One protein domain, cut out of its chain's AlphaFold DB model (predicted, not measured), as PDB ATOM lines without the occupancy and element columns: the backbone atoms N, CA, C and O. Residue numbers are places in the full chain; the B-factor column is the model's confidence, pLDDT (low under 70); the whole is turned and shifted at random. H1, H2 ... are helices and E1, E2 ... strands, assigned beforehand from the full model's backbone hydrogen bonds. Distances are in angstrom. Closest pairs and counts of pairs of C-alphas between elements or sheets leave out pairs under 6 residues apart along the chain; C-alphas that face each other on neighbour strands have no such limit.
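This is residues 90 to 96, 229 to 299 and 310 to 316 of the 362 residues of a protein of Thiohalocapsa sp. PB-PSB1 (UniProt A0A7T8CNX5). Picture a small twisted wall of four parallel strands, with H2 packed over E3 and H1 crossing H2 steeply, its residues 242 to 246 reaching the sheet. H3 lies off the sheet, beyond the first residue of H2. The 85 printed residues run E1 H1 E2 H2 E3 H3 E4, class mixed, with sheet order E1 E2 E3 E4; the whole is compact, with a radius of gyration of the C-alphas of 12.3 A and spans of 38 by 26 by 21 A.

Start at inner strands E2, residues 250 to 255, and E3, residues 278 to 281: N 255 and O 280 are 2.7 A apart. Beside E2 is edge strand E1, residues 90 to 93, with N 254 and O 90 at 2.8 A; beside E3 is edge strand E4, residues 311 to 313, with N 312 and O 279 at 3.5 A. H2, residues 260 to 271, is on the sheet over E3 and, only just, E4 with 3 C-alphas; E2, H2, E3 form a strand-helix-strand unit, parallel neighbour strands joined through a helix by a right-handed crossover. H1, residues 231 to 247, only grazes the sheet; it touches H2, closest C-alphas Glu 235 and Gly 265 at 5.0 A, at a steep tilt of 68 degrees, only just short of about perpendicular. H3, residues 288 to 294, is close to H2 but not clearly touching: C-alphas Pro 260 and Ser 294, their closest, are 6.2 A apart. Every O i to N i+4 pair is within hydrogen-bond range in H1 and H2, and 2 of 3 in H3.

Find C-alpha 90, where E1 begins, at (-37.352, 16.792, -2.721). H1 runs 24.5 A from C-alpha 231 at (-59.653, 15.016, -12.421), H2 16.1 A and E2 12.9 A; E4 ends at C-alpha 313, (-42.655, 3.868, -8.901).

The C-alphas farthest apart, Ser 247 and Ala 289, are 38.3 A apart. Look for two cuts: C-alphas 96 and 229 are 10.1 A apart, C-alphas 299 and 310 13.6 A. Of the links printed whole, none is long. Residues 283 to 299 and 310 to 316 have pLDDT under 70.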
ATOM      1  N   ASP A  90     -36.609  16.961  -3.966       90.50
ATOM      2  CA  ASP A  90     -37.352  16.792  -2.721       90.50
ATOM      3  C   ASP A  90     -37.688  15.311  -2.526       90.50
ATOM      4  O   ASP A  90     -38.278  14.691  -3.410       90.50
ATOM      5  N   ILE A  91     -37.277  14.739  -1.397       89.19
ATOM      6  CA  ILE A  91     -37.450  13.311  -1.098       89.19
ATOM      7  C   ILE A  91     -38.735  13.010  -0.318       89.19
ATOM      8  O   ILE A  91     -38.990  11.846  -0.021       89.19
ATOM      9  N   HIS A  92     -39.509  14.026   0.074       88.38
ATOM     10  CA  HIS A  92     -40.730  13.830   0.851       88.38
ATOM     11  C   HIS A  92     -41.688  15.007   0.648       88.38
ATOM     12  O   HIS A  92     -41.658  15.987   1.393       88.38
ATOM     13  N   LEU A  93     -42.557  14.895  -0.357       85.06
ATOM     14  CA  LEU A  93     -43.523  15.928  -0.707       85.06
ATOM     15  C   LEU A  93     -44.953  15.372  -0.721       85.06
ATOM     16  O   LEU A  93     -45.189  14.258  -1.181       85.06
ATOM     17  N   HIS A  94     -45.911  16.185  -0.282       87.31
ATOM     18  CA  HIS A  94     -47.340  15.981  -0.534       87.31
ATOM     19  C   HIS A  94     -47.816  17.061  -1.513       87.31
ATOM     20  O   HIS A  94     -48.328  18.105  -1.111       87.31
ATOM     21  N   ILE A  95     -47.570  16.852  -2.809       86.38
ATOM     22  CA  ILE A  95     -47.757  17.858  -3.861       86.38
ATOM     23  C   ILE A  95     -49.207  18.342  -3.964       86.38
ATOM     24  O   ILE A  95     -49.443  19.501  -4.294       86.38
ATOM     25  N   GLN A  96     -50.170  17.477  -3.644       85.31
ATOM     26  CA  GLN A  96     -51.593  17.790  -3.672       85.31
ATOM     27  C   GLN A  96     -51.975  18.895  -2.696       85.31
ATOM     28  O   GLN A  96     -52.773  19.762  -3.035       85.31
ATOM     29  N   PRO A 229     -61.035  16.454  -5.500       90.69
ATOM     30  CA  PRO A 229     -61.271  17.319  -6.647       90.69
ATOM     31  C   PRO A 229     -61.535  16.525  -7.932       90.69
ATOM     32  O   PRO A 229     -61.071  15.396  -8.104       90.69
ATOM     33  N   ALA A 230     -62.244  17.148  -8.874       91.38
ATOM     34  CA  ALA A 230     -62.434  16.574 -10.202       91.38
ATOM     35  C   ALA A 230     -61.077  16.362 -10.913       91.38
ATOM     36  O   ALA A 230     -60.170  17.185 -10.736       91.38
ATOM     37  N   PRO A 231     -60.922  15.320 -11.753       89.50
ATOM     38  CA  PRO A 231     -59.653  15.016 -12.421       89.50
ATOM     39  C   PRO A 231     -59.031  16.200 -13.177       89.50
ATOM     40  O   PRO A 231     -57.815  16.384 -13.156       89.50
ATOM     41  N   GLU A 232     -59.850  17.036 -13.815       91.06
ATOM     42  CA  GLU A 232     -59.382  18.219 -14.538       91.06
ATOM     43  C   GLU A 232     -58.783  19.279 -13.599       91.06
ATOM     44  O   GLU A 232     -57.775  19.907 -13.933       91.06
ATOM     45  N   GLU A 233     -59.368  19.453 -12.413       93.44
ATOM     46  CA  GLU A 233     -58.871  20.379 -11.388       93.44
ATOM     47  C   GLU A 233     -57.578  19.851 -10.757       93.44
ATOM     48  O   GLU A 233     -56.655  20.625 -10.505       93.44
ATOM     49  N   VAL A 234     -57.468  18.528 -10.580       91.12
ATOM     50  CA  VAL A 234     -56.230  17.866 -10.145       91.12
ATOM     51  C   VAL A 234     -55.099  18.119 -11.142       91.12
ATOM     52  O   VAL A 234     -54.016  18.549 -10.747       91.12
ATOM     53  N   GLU A 235     -55.330  17.914 -12.443       90.50
ATOM     54  CA  GLU A 235     -54.314  18.201 -13.463       90.50
ATOM     55  C   GLU A 235     -53.916  19.682 -13.492       90.50
ATOM     56  O   GLU A 235     -52.730  20.005 -13.612       90.50
ATOM     57  N   GLN A 236     -54.885  20.595 -13.384       92.50
ATOM     58  CA  GLN A 236     -54.619  22.031 -13.356       92.50
ATOM     59  C   GLN A 236     -53.796  22.427 -12.121       92.50
ATOM     60  O   GLN A 236     -52.814  23.167 -12.249       92.50
ATOM     61  N   GLY A 237     -54.165  21.911 -10.950       93.19
ATOM     62  CA  GLY A 237     -53.448  22.111  -9.699       93.19
ATOM     63  C   GLY A 237     -52.016  21.590  -9.777       93.19
ATOM     64  O   GLY A 237     -51.070  22.340  -9.532       93.19
ATOM     65  N   LEU A 238     -51.837  20.352 -10.250       91.12
ATOM     66  CA  LEU A 238     -50.522  19.760 -10.485       91.12
ATOM     67  C   LEU A 238     -49.675  20.622 -11.422       91.12
ATOM     68  O   LEU A 238     -48.532  20.925 -11.091       91.12
ATOM     69  N   LYS A 239     -50.215  21.084 -12.559       91.56
ATOM     70  CA  LYS A 239     -49.486  21.986 -13.472       91.56
ATOM     71  C   LYS A 239     -48.998  23.246 -12.761       91.56
ATOM     72  O   LYS A 239     -47.836  23.621 -12.927       91.56
ATOM     73  N   ALA A 240     -49.851  23.888 -11.966       91.69
ATOM     74  CA  ALA A 240     -49.480  25.084 -11.215       91.69
ATOM     75  C   ALA A 240     -48.361  24.790 -10.201       91.69
ATOM     76  O   ALA A 240     -47.355  25.507 -10.163       91.69
ATOM     77  N   THR A 241     -48.474  23.693  -9.448       92.38
ATOM     78  CA  THR A 241     -47.444  23.280  -8.488       92.38
ATOM     79  C   THR A 241     -46.132  22.919  -9.180       92.38
ATOM     80  O   THR A 241     -45.063  23.286  -8.692       92.38
ATOM     81  N   LEU A 242     -46.179  22.271 -10.348       89.06
ATOM     82  CA  LEU A 242     -44.987  21.948 -11.127       89.06
ATOM     83  C   LEU A 242     -44.270  23.213 -11.622       89.06
ATOM     84  O   LEU A 242     -43.042  23.305 -11.553       89.06
ATOM     85  N   VAL A 243     -45.020  24.216 -12.092       91.06
ATOM     86  CA  VAL A 243     -44.467  25.523 -12.489       91.06
ATOM     87  C   VAL A 243     -43.771  26.197 -11.308       91.06
ATOM     88  O   VAL A 243     -42.642  26.671 -11.460       91.06
ATOM     89  N   TYR A 244     -44.407  26.197 -10.135       92.38
ATOM     90  CA  TYR A 244     -43.814  26.746  -8.920       92.38
ATOM     91  C   TYR A 244     -42.546  25.988  -8.511       92.38
ATOM     92  O   TYR A 244     -41.501  26.613  -8.315       92.38
ATOM     93  N   GLY A 245     -42.596  24.654  -8.479       91.25
ATOM     94  CA  GLY A 245     -41.454  23.800  -8.149       91.25
ATOM     95  C   GLY A 245     -40.240  24.081  -9.039       91.25
ATOM     96  O   GLY A 245     -39.147  24.356  -8.539       91.25
ATOM     97  N   ASN A 246     -40.440  24.145 -10.357       91.38
ATOM     98  CA  ASN A 246     -39.374  24.515 -11.291       91.38
ATOM     99  C   ASN A 246     -38.780  25.903 -11.000       91.38
ATOM    100  O   ASN A 246     -37.578  26.109 -11.169       91.38
ATOM    101  N   SER A 247     -39.617  26.872 -10.601       92.62
ATOM    102  CA  SER A 247     -39.193  28.256 -10.331       92.62
ATOM    103  C   SER A 247     -38.241  28.362  -9.137       92.62
ATOM    104  O   SER A 247     -37.364  29.225  -9.129       92.62
ATOM    105  N   VAL A 248     -38.358  27.439  -8.177       94.00
ATOM    106  CA  VAL A 248     -37.485  27.344  -6.998       94.00
ATOM    107  C   VAL A 248     -36.343  26.337  -7.186       94.00
ATOM    108  O   VAL A 248     -35.571  26.088  -6.264       94.00
ATOM    109  N   GLY A 249     -36.194  25.783  -8.395       91.44
ATOM    110  CA  GLY A 249     -35.091  24.898  -8.765       91.44
ATOM    111  C   GLY A 249     -35.324  23.415  -8.474       91.44
ATOM    112  O   GLY A 249     -34.374  22.637  -8.605       91.44
ATOM    113  N   LEU A 250     -36.546  23.006  -8.108       91.94
ATOM    114  CA  LEU A 250     -36.904  21.589  -8.063       91.94
ATOM    115  C   LEU A 250     -36.924  21.026  -9.482       91.94
ATOM    116  O   LEU A 250     -37.445  21.634 -10.413       91.94
ATOM    117  N   THR A 251     -36.318  19.854  -9.634       88.75
ATOM    118  CA  THR A 251     -36.291  19.106 -10.901       88.75
ATOM    119  C   THR A 251     -36.777  17.673 -10.739       88.75
ATOM    120  O   THR A 251     -37.075  17.005 -11.730       88.75
ATOM    121  N   SER A 252     -36.879  17.203  -9.495       87.81
ATOM    122  CA  SER A 252     -37.442  15.905  -9.155       87.81
ATOM    123  C   SER A 252     -38.078  15.924  -7.772       87.81
ATOM    124  O   SER A 252     -37.569  16.574  -6.858       87.81
ATOM    125  N   VAL A 253     -39.149  15.164  -7.586       87.81
ATOM    126  CA  VAL A 253     -39.834  15.028  -6.295       87.81
ATOM    127  C   VAL A 253     -40.169  13.569  -6.013       87.81
ATOM    128  O   VAL A 253     -40.384  12.801  -6.949       87.81
ATOM    129  N   MET A 254     -40.220  13.204  -4.736       85.19
ATOM    130  CA  MET A 254     -40.874  11.996  -4.254       85.19
ATOM    131  C   MET A 254     -42.180  12.393  -3.571       85.19
ATOM    132  O   MET A 254     -42.185  12.950  -2.475       85.19
ATOM    133  N   GLN A 255     -43.281  12.109  -4.252       82.69
ATOM    134  CA  GLN A 255     -44.627  12.204  -3.730       82.69
ATOM    135  C   GLN A 255     -44.885  11.071  -2.752       82.69
ATOM    136  O   GLN A 255     -44.800   9.901  -3.120       82.69
ATOM    137  N   VAL A 256     -45.264  11.423  -1.531       81.75
ATOM    138  CA  VAL A 256     -45.579  10.462  -0.481       81.75
ATOM    139  C   VAL A 256     -47.088  10.357  -0.307       81.75
ATOM    140  O   VAL A 256     -47.801  11.362  -0.359       81.75
ATOM    141  N   HIS A 257     -47.576   9.127  -0.145       75.38
ATOM    142  CA  HIS A 257     -49.005   8.798  -0.081       75.38
ATOM    143  C   HIS A 257     -49.754   9.321  -1.318       75.38
ATOM    144  O   HIS A 257     -50.716  10.088  -1.230       75.38
ATOM    145  N   ALA A 258     -49.256   8.960  -2.502       75.19
ATOM    146  CA  ALA A 258     -49.885   9.282  -3.772       75.19
ATOM    147  C   ALA A 258     -51.268   8.621  -3.858       75.19
ATOM    148  O   ALA A 258     -51.389   7.430  -4.152       75.19
ATOM    149  N   LYS A 259     -52.312   9.416  -3.612       77.75
ATOM    150  CA  LYS A 259     -53.701   9.009  -3.821       77.75
ATOM    151  C   LYS A 259     -53.968   8.762  -5.323       77.75
ATOM    152  O   LYS A 259     -53.257   9.328  -6.165       77.75
ATOM    153  N   PRO A 260     -54.966   7.930  -5.684       80.06
ATOM    154  CA  PRO A 260     -55.239   7.581  -7.079       80.06
ATOM    155  C   PRO A 260     -55.448   8.782  -8.005       80.06
ATOM    156  O   PRO A 260     -54.941   8.789  -9.120       80.06
ATOM    157  N   ASP A 261     -56.140   9.819  -7.540       81.31
ATOM    158  CA  ASP A 261     -56.353  11.077  -8.256       81.31
ATOM    159  C   ASP A 261     -55.029  11.774  -8.603       81.31
ATOM    160  O   ASP A 261     -54.803  12.126  -9.761       81.31
ATOM    161  N   VAL A 262     -54.106  11.886  -7.642       83.38
ATOM    162  CA  VAL A 262     -52.785  12.504  -7.843       83.38
ATOM    163  C   VAL A 262     -51.961  11.711  -8.853       83.38
ATOM    164  O   VAL A 262     -51.394  12.277  -9.785       83.38
ATOM    165  N   ALA A 263     -51.895  10.393  -8.682       81.56
ATOM    166  CA  ALA A 263     -51.125   9.517  -9.556       81.56
ATOM    167  C   ALA A 263     -51.695   9.469 -10.986       81.56
ATOM    168  O   ALA A 263     -50.927   9.558 -11.948       81.56
ATOM    169  N   ASN A 264     -53.022   9.429 -11.139       82.00
ATOM    170  CA  ASN A 264     -53.683   9.534 -12.440       82.00
ATOM    171  C   ASN A 264     -53.455  10.907 -13.080       82.00
ATOM    172  O   ASN A 264     -53.175  10.979 -14.274       82.00
ATOM    173  N   GLY A 265     -53.502  11.989 -12.298       84.00
ATOM    174  CA  GLY A 265     -53.204  13.338 -12.776       84.00
ATOM    175  C   GLY A 265     -51.768  13.467 -13.287       84.00
ATOM    176  O   GLY A 265     -51.545  13.948 -14.395       84.00
ATOM    177  N   VAL A 266     -50.783  12.971 -12.532       85.00
ATOM    178  CA  VAL A 266     -49.370  12.962 -12.953       85.00
ATOM    179  C   VAL A 266     -49.179  12.149 -14.230       85.00
ATOM    180  O   VAL A 266     -48.505  12.621 -15.146       85.00
ATOM    181  N   LYS A 267     -49.800  10.966 -14.327       79.75
ATOM    182  CA  LYS A 267     -49.792  10.172 -15.559       79.75
ATOM    183  C   LYS A 267     -50.410  10.936 -16.728       79.75
ATOM    184  O   LYS A 267     -49.823  10.958 -17.805       79.75
ATOM    185  N   GLY A 268     -51.552  11.588 -16.519       80.88
ATOM    186  CA  GLY A 268     -52.208  12.407 -17.535       80.88
ATOM    187  C   GLY A 268     -51.289  13.508 -18.071       80.88
ATOM    188  O   GLY A 268     -51.230  13.724 -19.281       80.88
ATOM    189  N   LEU A 269     -50.515  14.158 -17.195       83.00
ATOM    190  CA  LEU A 269     -49.507  15.145 -17.595       83.00
ATOM    191  C   LEU A 269     -48.326  14.525 -18.353       83.00
ATOM    192  O   LEU A 269     -47.837  15.142 -19.300       83.00
ATOM    193  N   ASP A 270     -47.861  13.338 -17.964       82.31
ATOM    194  CA  ASP A 270     -46.767  12.637 -18.655       82.31
ATOM    195  C   ASP A 270     -47.191  12.178 -20.059       82.31
ATOM    196  O   ASP A 270     -46.503  12.479 -21.034       82.31
ATOM    197  N   ASP A 271     -48.381  11.580 -20.194       81.38
ATOM    198  CA  ASP A 271     -48.958  11.154 -21.478       81.38
ATOM    199  C   ASP A 271     -49.134  12.344 -22.448       81.38
ATOM    200  O   ASP A 271     -49.013  12.195 -23.668       81.38
ATOM    201  N   LYS A 272     -49.386  13.549 -21.913       85.88
ATOM    202  CA  LYS A 272     -49.485  14.811 -22.671       85.88
ATOM    203  C   LYS A 272     -48.125  15.470 -22.949       85.88
ATOM    204  O   LYS A 272     -48.074  16.453 -23.689       85.88
ATOM    205  N   GLY A 273     -47.031  14.966 -22.375       83.75
ATOM    206  CA  GLY A 273     -45.701  15.583 -22.451       83.75
ATOM    207  C   GLY A 273     -45.596  16.915 -21.698       83.75
ATOM    208  O   GLY A 273     -44.744  17.746 -22.014       83.75
ATOM    209  N   GLU A 274     -46.479  17.144 -20.726       85.31
ATOM    210  CA  GLU A 274     -46.584  18.376 -19.935       85.31
ATOM    211  C   GLU A 274     -45.920  18.254 -18.553       85.31
ATOM    212  O   GLU A 274     -45.800  19.248 -17.832       85.31
ATOM    213  N   LEU A 275     -45.458  17.059 -18.174       84.31
ATOM    214  CA  LEU A 275     -44.735  16.836 -16.928       84.31
ATOM    215  C   LEU A 275     -43.322  17.446 -17.004       84.31
ATOM    216  O   LEU A 275     -42.462  17.018 -17.768       84.31
ATOM    217  N   THR A 276     -43.080  18.485 -16.201       85.94
ATOM    218  CA  THR A 276     -41.825  19.268 -16.253       85.94
ATOM    219  C   THR A 276     -40.781  18.909 -15.193       85.94
ATOM    220  O   THR A 276     -39.678  19.449 -15.224       85.94
ATOM    221  N   MET A 277     -41.121  18.033 -14.247       84.50
ATOM    222  CA  MET A 277     -40.220  17.527 -13.208       84.50
ATOM    223  C   MET A 277     -40.297  16.008 -13.183       84.50
ATOM    224  O   MET A 277     -41.329  15.436 -13.523       84.50
ATOM    225  N   ARG A 278     -39.230  15.345 -12.737       84.12
ATOM    226  CA  ARG A 278     -39.303  13.905 -12.481       84.12
ATOM    227  C   ARG A 278     -40.170  13.648 -11.265       84.12
ATOM    228  O   ARG A 278     -40.049  14.349 -10.258       84.12
ATOM    229  N   PHE A 279     -40.992  12.623 -11.360       81.94
ATOM    230  CA  PHE A 279     -41.951  12.305 -10.329       81.94
ATOM    231  C   PHE A 279     -41.735  10.868  -9.882       81.94
ATOM    232  O   PHE A 279     -41.892   9.925 -10.655       81.94
ATOM    233  N   GLU A 280     -41.332  10.708  -8.632       81.69
ATOM    234  CA  GLU A 280     -41.407   9.434  -7.939       81.69
ATOM    235  C   GLU A 280     -42.629   9.476  -7.038       81.69
ATOM    236  O   GLU A 280     -42.912  10.506  -6.435       81.69
ATOM    237  N   ALA A 281     -43.362   8.379  -6.949       73.62
ATOM    238  CA  ALA A 281     -44.520   8.287  -6.080       73.62
ATOM    239  C   ALA A 281     -44.422   7.030  -5.225       73.62
ATOM    240  O   ALA A 281     -44.141   5.940  -5.734       73.62
ATOM    241  N   SER A 282     -44.664   7.209  -3.931       72.56
ATOM    242  CA  SER A 282     -44.956   6.135  -2.999       72.56
ATOM    243  C   SER A 282     -46.443   6.135  -2.685       72.56
ATOM    244  O   SER A 282     -47.083   7.181  -2.571       72.56
ATOM    245  N   ASN A 283     -46.997   4.940  -2.554       62.19
ATOM    246  CA  ASN A 283     -48.355   4.729  -2.087       62.19
ATOM    247  C   ASN A 283     -48.296   3.815  -0.863       62.19
ATOM    248  O   ASN A 283     -47.433   2.934  -0.810       62.19
ATOM    249  N   ASP A 284     -49.210   4.010   0.081       56.84
ATOM    250  CA  ASP A 284     -49.406   3.065   1.171       56.84
ATOM    251  C   ASP A 284     -50.153   1.859   0.599       56.84
ATOM    252  O   ASP A 284     -51.283   1.997   0.118       56.84
ATOM    253  N   PRO A 285     -49.545   0.665   0.564       44.56
ATOM    254  CA  PRO A 285     -50.197  -0.476  -0.045       44.56
ATOM    255  C   PRO A 285     -51.411  -0.886   0.795       44.56
ATOM    256  O   PRO A 285     -51.272  -1.522   1.839       44.56
ATOM    257  N   VAL A 286     -52.619  -0.634   0.289       41.66
ATOM    258  CA  VAL A 286     -53.833  -1.339   0.730       41.66
ATOM    259  C   VAL A 286     -53.901  -2.700   0.021       41.66
ATOM    260  O   VAL A 286     -54.840  -3.014  -0.696       41.66
ATOM    261  N   GLY A 287     -52.862  -3.520   0.188       36.38
ATOM    262  CA  GLY A 287     -52.763  -4.851  -0.416       36.38
ATOM    263  C   GLY A 287     -52.431  -4.872  -1.918       36.38
ATOM    264  O   GLY A 287     -52.717  -3.953  -2.680       36.38
ATOM    265  N   GLU A 288     -51.819  -5.978  -2.341       35.44
ATOM    266  CA  GLU A 288     -51.303  -6.230  -3.699       35.44
ATOM    267  C   GLU A 288     -52.390  -6.088  -4.787       35.44
ATOM    268  O   GLU A 288     -52.153  -5.496  -5.834       35.44
ATOM    269  N   ALA A 289     -53.623  -6.513  -4.485       39.22
ATOM    270  CA  ALA A 289     -54.768  -6.411  -5.394       39.22
ATOM    271  C   ALA A 289     -55.268  -4.970  -5.616       39.22
ATOM    272  O   ALA A 289     -55.817  -4.683  -6.676       39.22
ATOM    273  N   ALA A 290     -55.079  -4.061  -4.649       43.41
ATOM    274  CA  ALA A 290     -55.467  -2.663  -4.816       43.41
ATOM    275  C   ALA A 290     -54.454  -1.893  -5.666       43.41
ATOM    276  O   ALA A 290     -54.836  -0.946  -6.337       43.41
ATOM    277  N   ILE A 291     -53.179  -2.285  -5.685       41.31
ATOM    278  CA  ILE A 291     -52.157  -1.637  -6.524       41.31
ATOM    279  C   ILE A 291     -52.458  -1.873  -8.009       41.31
ATOM    280  O   ILE A 291     -52.400  -0.932  -8.795       41.31
ATOM    281  N   GLU A 292     -52.848  -3.095  -8.374       39.56
ATOM    282  CA  GLU A 292     -53.232  -3.447  -9.748       39.56
ATOM    283  C   GLU A 292     -54.599  -2.869 -10.158       39.56
ATOM    284  O   GLU A 292     -54.842  -2.661 -11.341       39.56
ATOM    285  N   SER A 293     -55.498  -2.592  -9.202       42.59
ATOM    286  CA  SER A 293     -56.842  -2.065  -9.489       42.59
ATOM    287  C   SER A 293     -56.999  -0.549  -9.311       42.59
ATOM    288  O   SER A 293     -57.987   0.006  -9.783       42.59
ATOM    289  N   SER A 294     -56.097   0.122  -8.583       39.53
ATOM    290  CA  SER A 294     -56.165   1.576  -8.321       39.53
ATOM    291  C   SER A 294     -55.601   2.409  -9.467       39.53
ATOM    292  O   SER A 294     -55.840   3.614  -9.534       39.53
ATOM    293  N   PHE A 295     -54.860   1.766 -10.362       39.75
ATOM    294  CA  PHE A 295     -54.200   2.394 -11.485       39.75
ATOM    295  C   PHE A 295     -54.591   1.627 -12.743       39.75
ATOM    296  O   PHE A 295     -54.220   0.470 -12.900       39.75
ATOM    297  N   ASP A 296     -55.313   2.272 -13.664       37.56
ATOM    298  CA  ASP A 296     -55.475   1.783 -15.044       37.56
ATOM    299  C   ASP A 296     -54.163   2.034 -15.815       37.56
ATOM    300  O   ASP A 296     -54.089   2.769 -16.802       37.56
ATOM    301  N   VAL A 297     -53.062   1.546 -15.242       36.62
ATOM    302  CA  VAL A 297     -51.694   1.867 -15.628       36.62
ATOM    303  C   VAL A 297     -50.909   0.570 -15.639       36.62
ATOM    304  O   VAL A 297     -50.708  -0.057 -14.602       36.62
ATOM    305  N   ASP A 298     -50.463   0.174 -16.827       30.75
ATOM    306  CA  ASP A 298     -49.519  -0.923 -17.003       30.75
ATOM    307  C   ASP A 298     -48.213  -0.534 -16.288       30.75
ATOM    308  O   ASP A 298     -47.483   0.361 -16.729       30.75
ATOM    309  N   LEU A 299     -47.974  -1.120 -15.113       36.00
ATOM    310  CA  LEU A 299     -46.780  -0.872 -14.310       36.00
ATOM    311  C   LEU A 299     -45.602  -1.614 -14.956       36.00
ATOM    312  O   LEU A 299     -45.204  -2.690 -14.508       36.00
ATOM    313  N   HIS A 310     -40.323   9.985 -17.293       38.09
ATOM    314  CA  HIS A 310     -40.209  10.890 -16.137       38.09
ATOM    315  C   HIS A 310     -40.681  10.264 -14.816       38.09
ATOM    316  O   HIS A 310     -40.533  10.901 -13.771       38.09
ATOM    317  N   GLY A 311     -41.184   9.025 -14.847       34.03
ATOM    318  CA  GLY A 311     -41.705   8.311 -13.680       34.03
ATOM    319  C   GLY A 311     -40.852   7.112 -13.259       34.03
ATOM    320  O   GLY A 311     -40.403   6.331 -14.097       34.03
ATOM    321  N   ARG A 312     -40.654   6.947 -11.948       35.50
ATOM    322  CA  ARG A 312     -40.278   5.672 -11.312       35.50
ATOM    323  C   ARG A 312     -41.206   5.443 -10.121       35.50
ATOM    324  O   ARG A 312     -41.414   6.356  -9.329       35.50
ATOM    325  N   TRP A 313     -41.743   4.233  -9.987       34.88
ATOM    326  CA  TRP A 313     -42.655   3.868  -8.901       34.88
ATOM    327  C   TRP A 313     -41.918   3.034  -7.853       34.88
ATOM    328  O   TRP A 313     -41.278   2.037  -8.189       34.88
ATOM    329  N   HIS A 314     -42.008   3.436  -6.586       35.16
ATOM    330  CA  HIS A 314     -41.411   2.719  -5.461       35.16
ATOM    331  C   HIS A 314     -42.466   2.505  -4.371       35.16
ATOM    332  O   HIS A 314     -43.049   3.461  -3.867       35.16
ATOM    333  N   ALA A 315     -42.691   1.253  -3.969       32.25
ATOM    334  CA  ALA A 315     -43.517   0.939  -2.807       32.25
ATOM    335  C   ALA A 315     -42.681   1.085  -1.524       32.25
ATOM    336  O   ALA A 315     -41.636   0.447  -1.384       32.25
ATOM    337  N   PHE A 316     -43.148   1.905  -0.582       31.50
ATOM    338  CA  PHE A 316     -42.578   2.024   0.760       31.50
ATOM    339  C   PHE A 316     -43.634   1.606   1.786       31.50
ATOM    340  O   PHE A 316     -44.771   2.048   1.712       31.50
TER     341      PHE A 316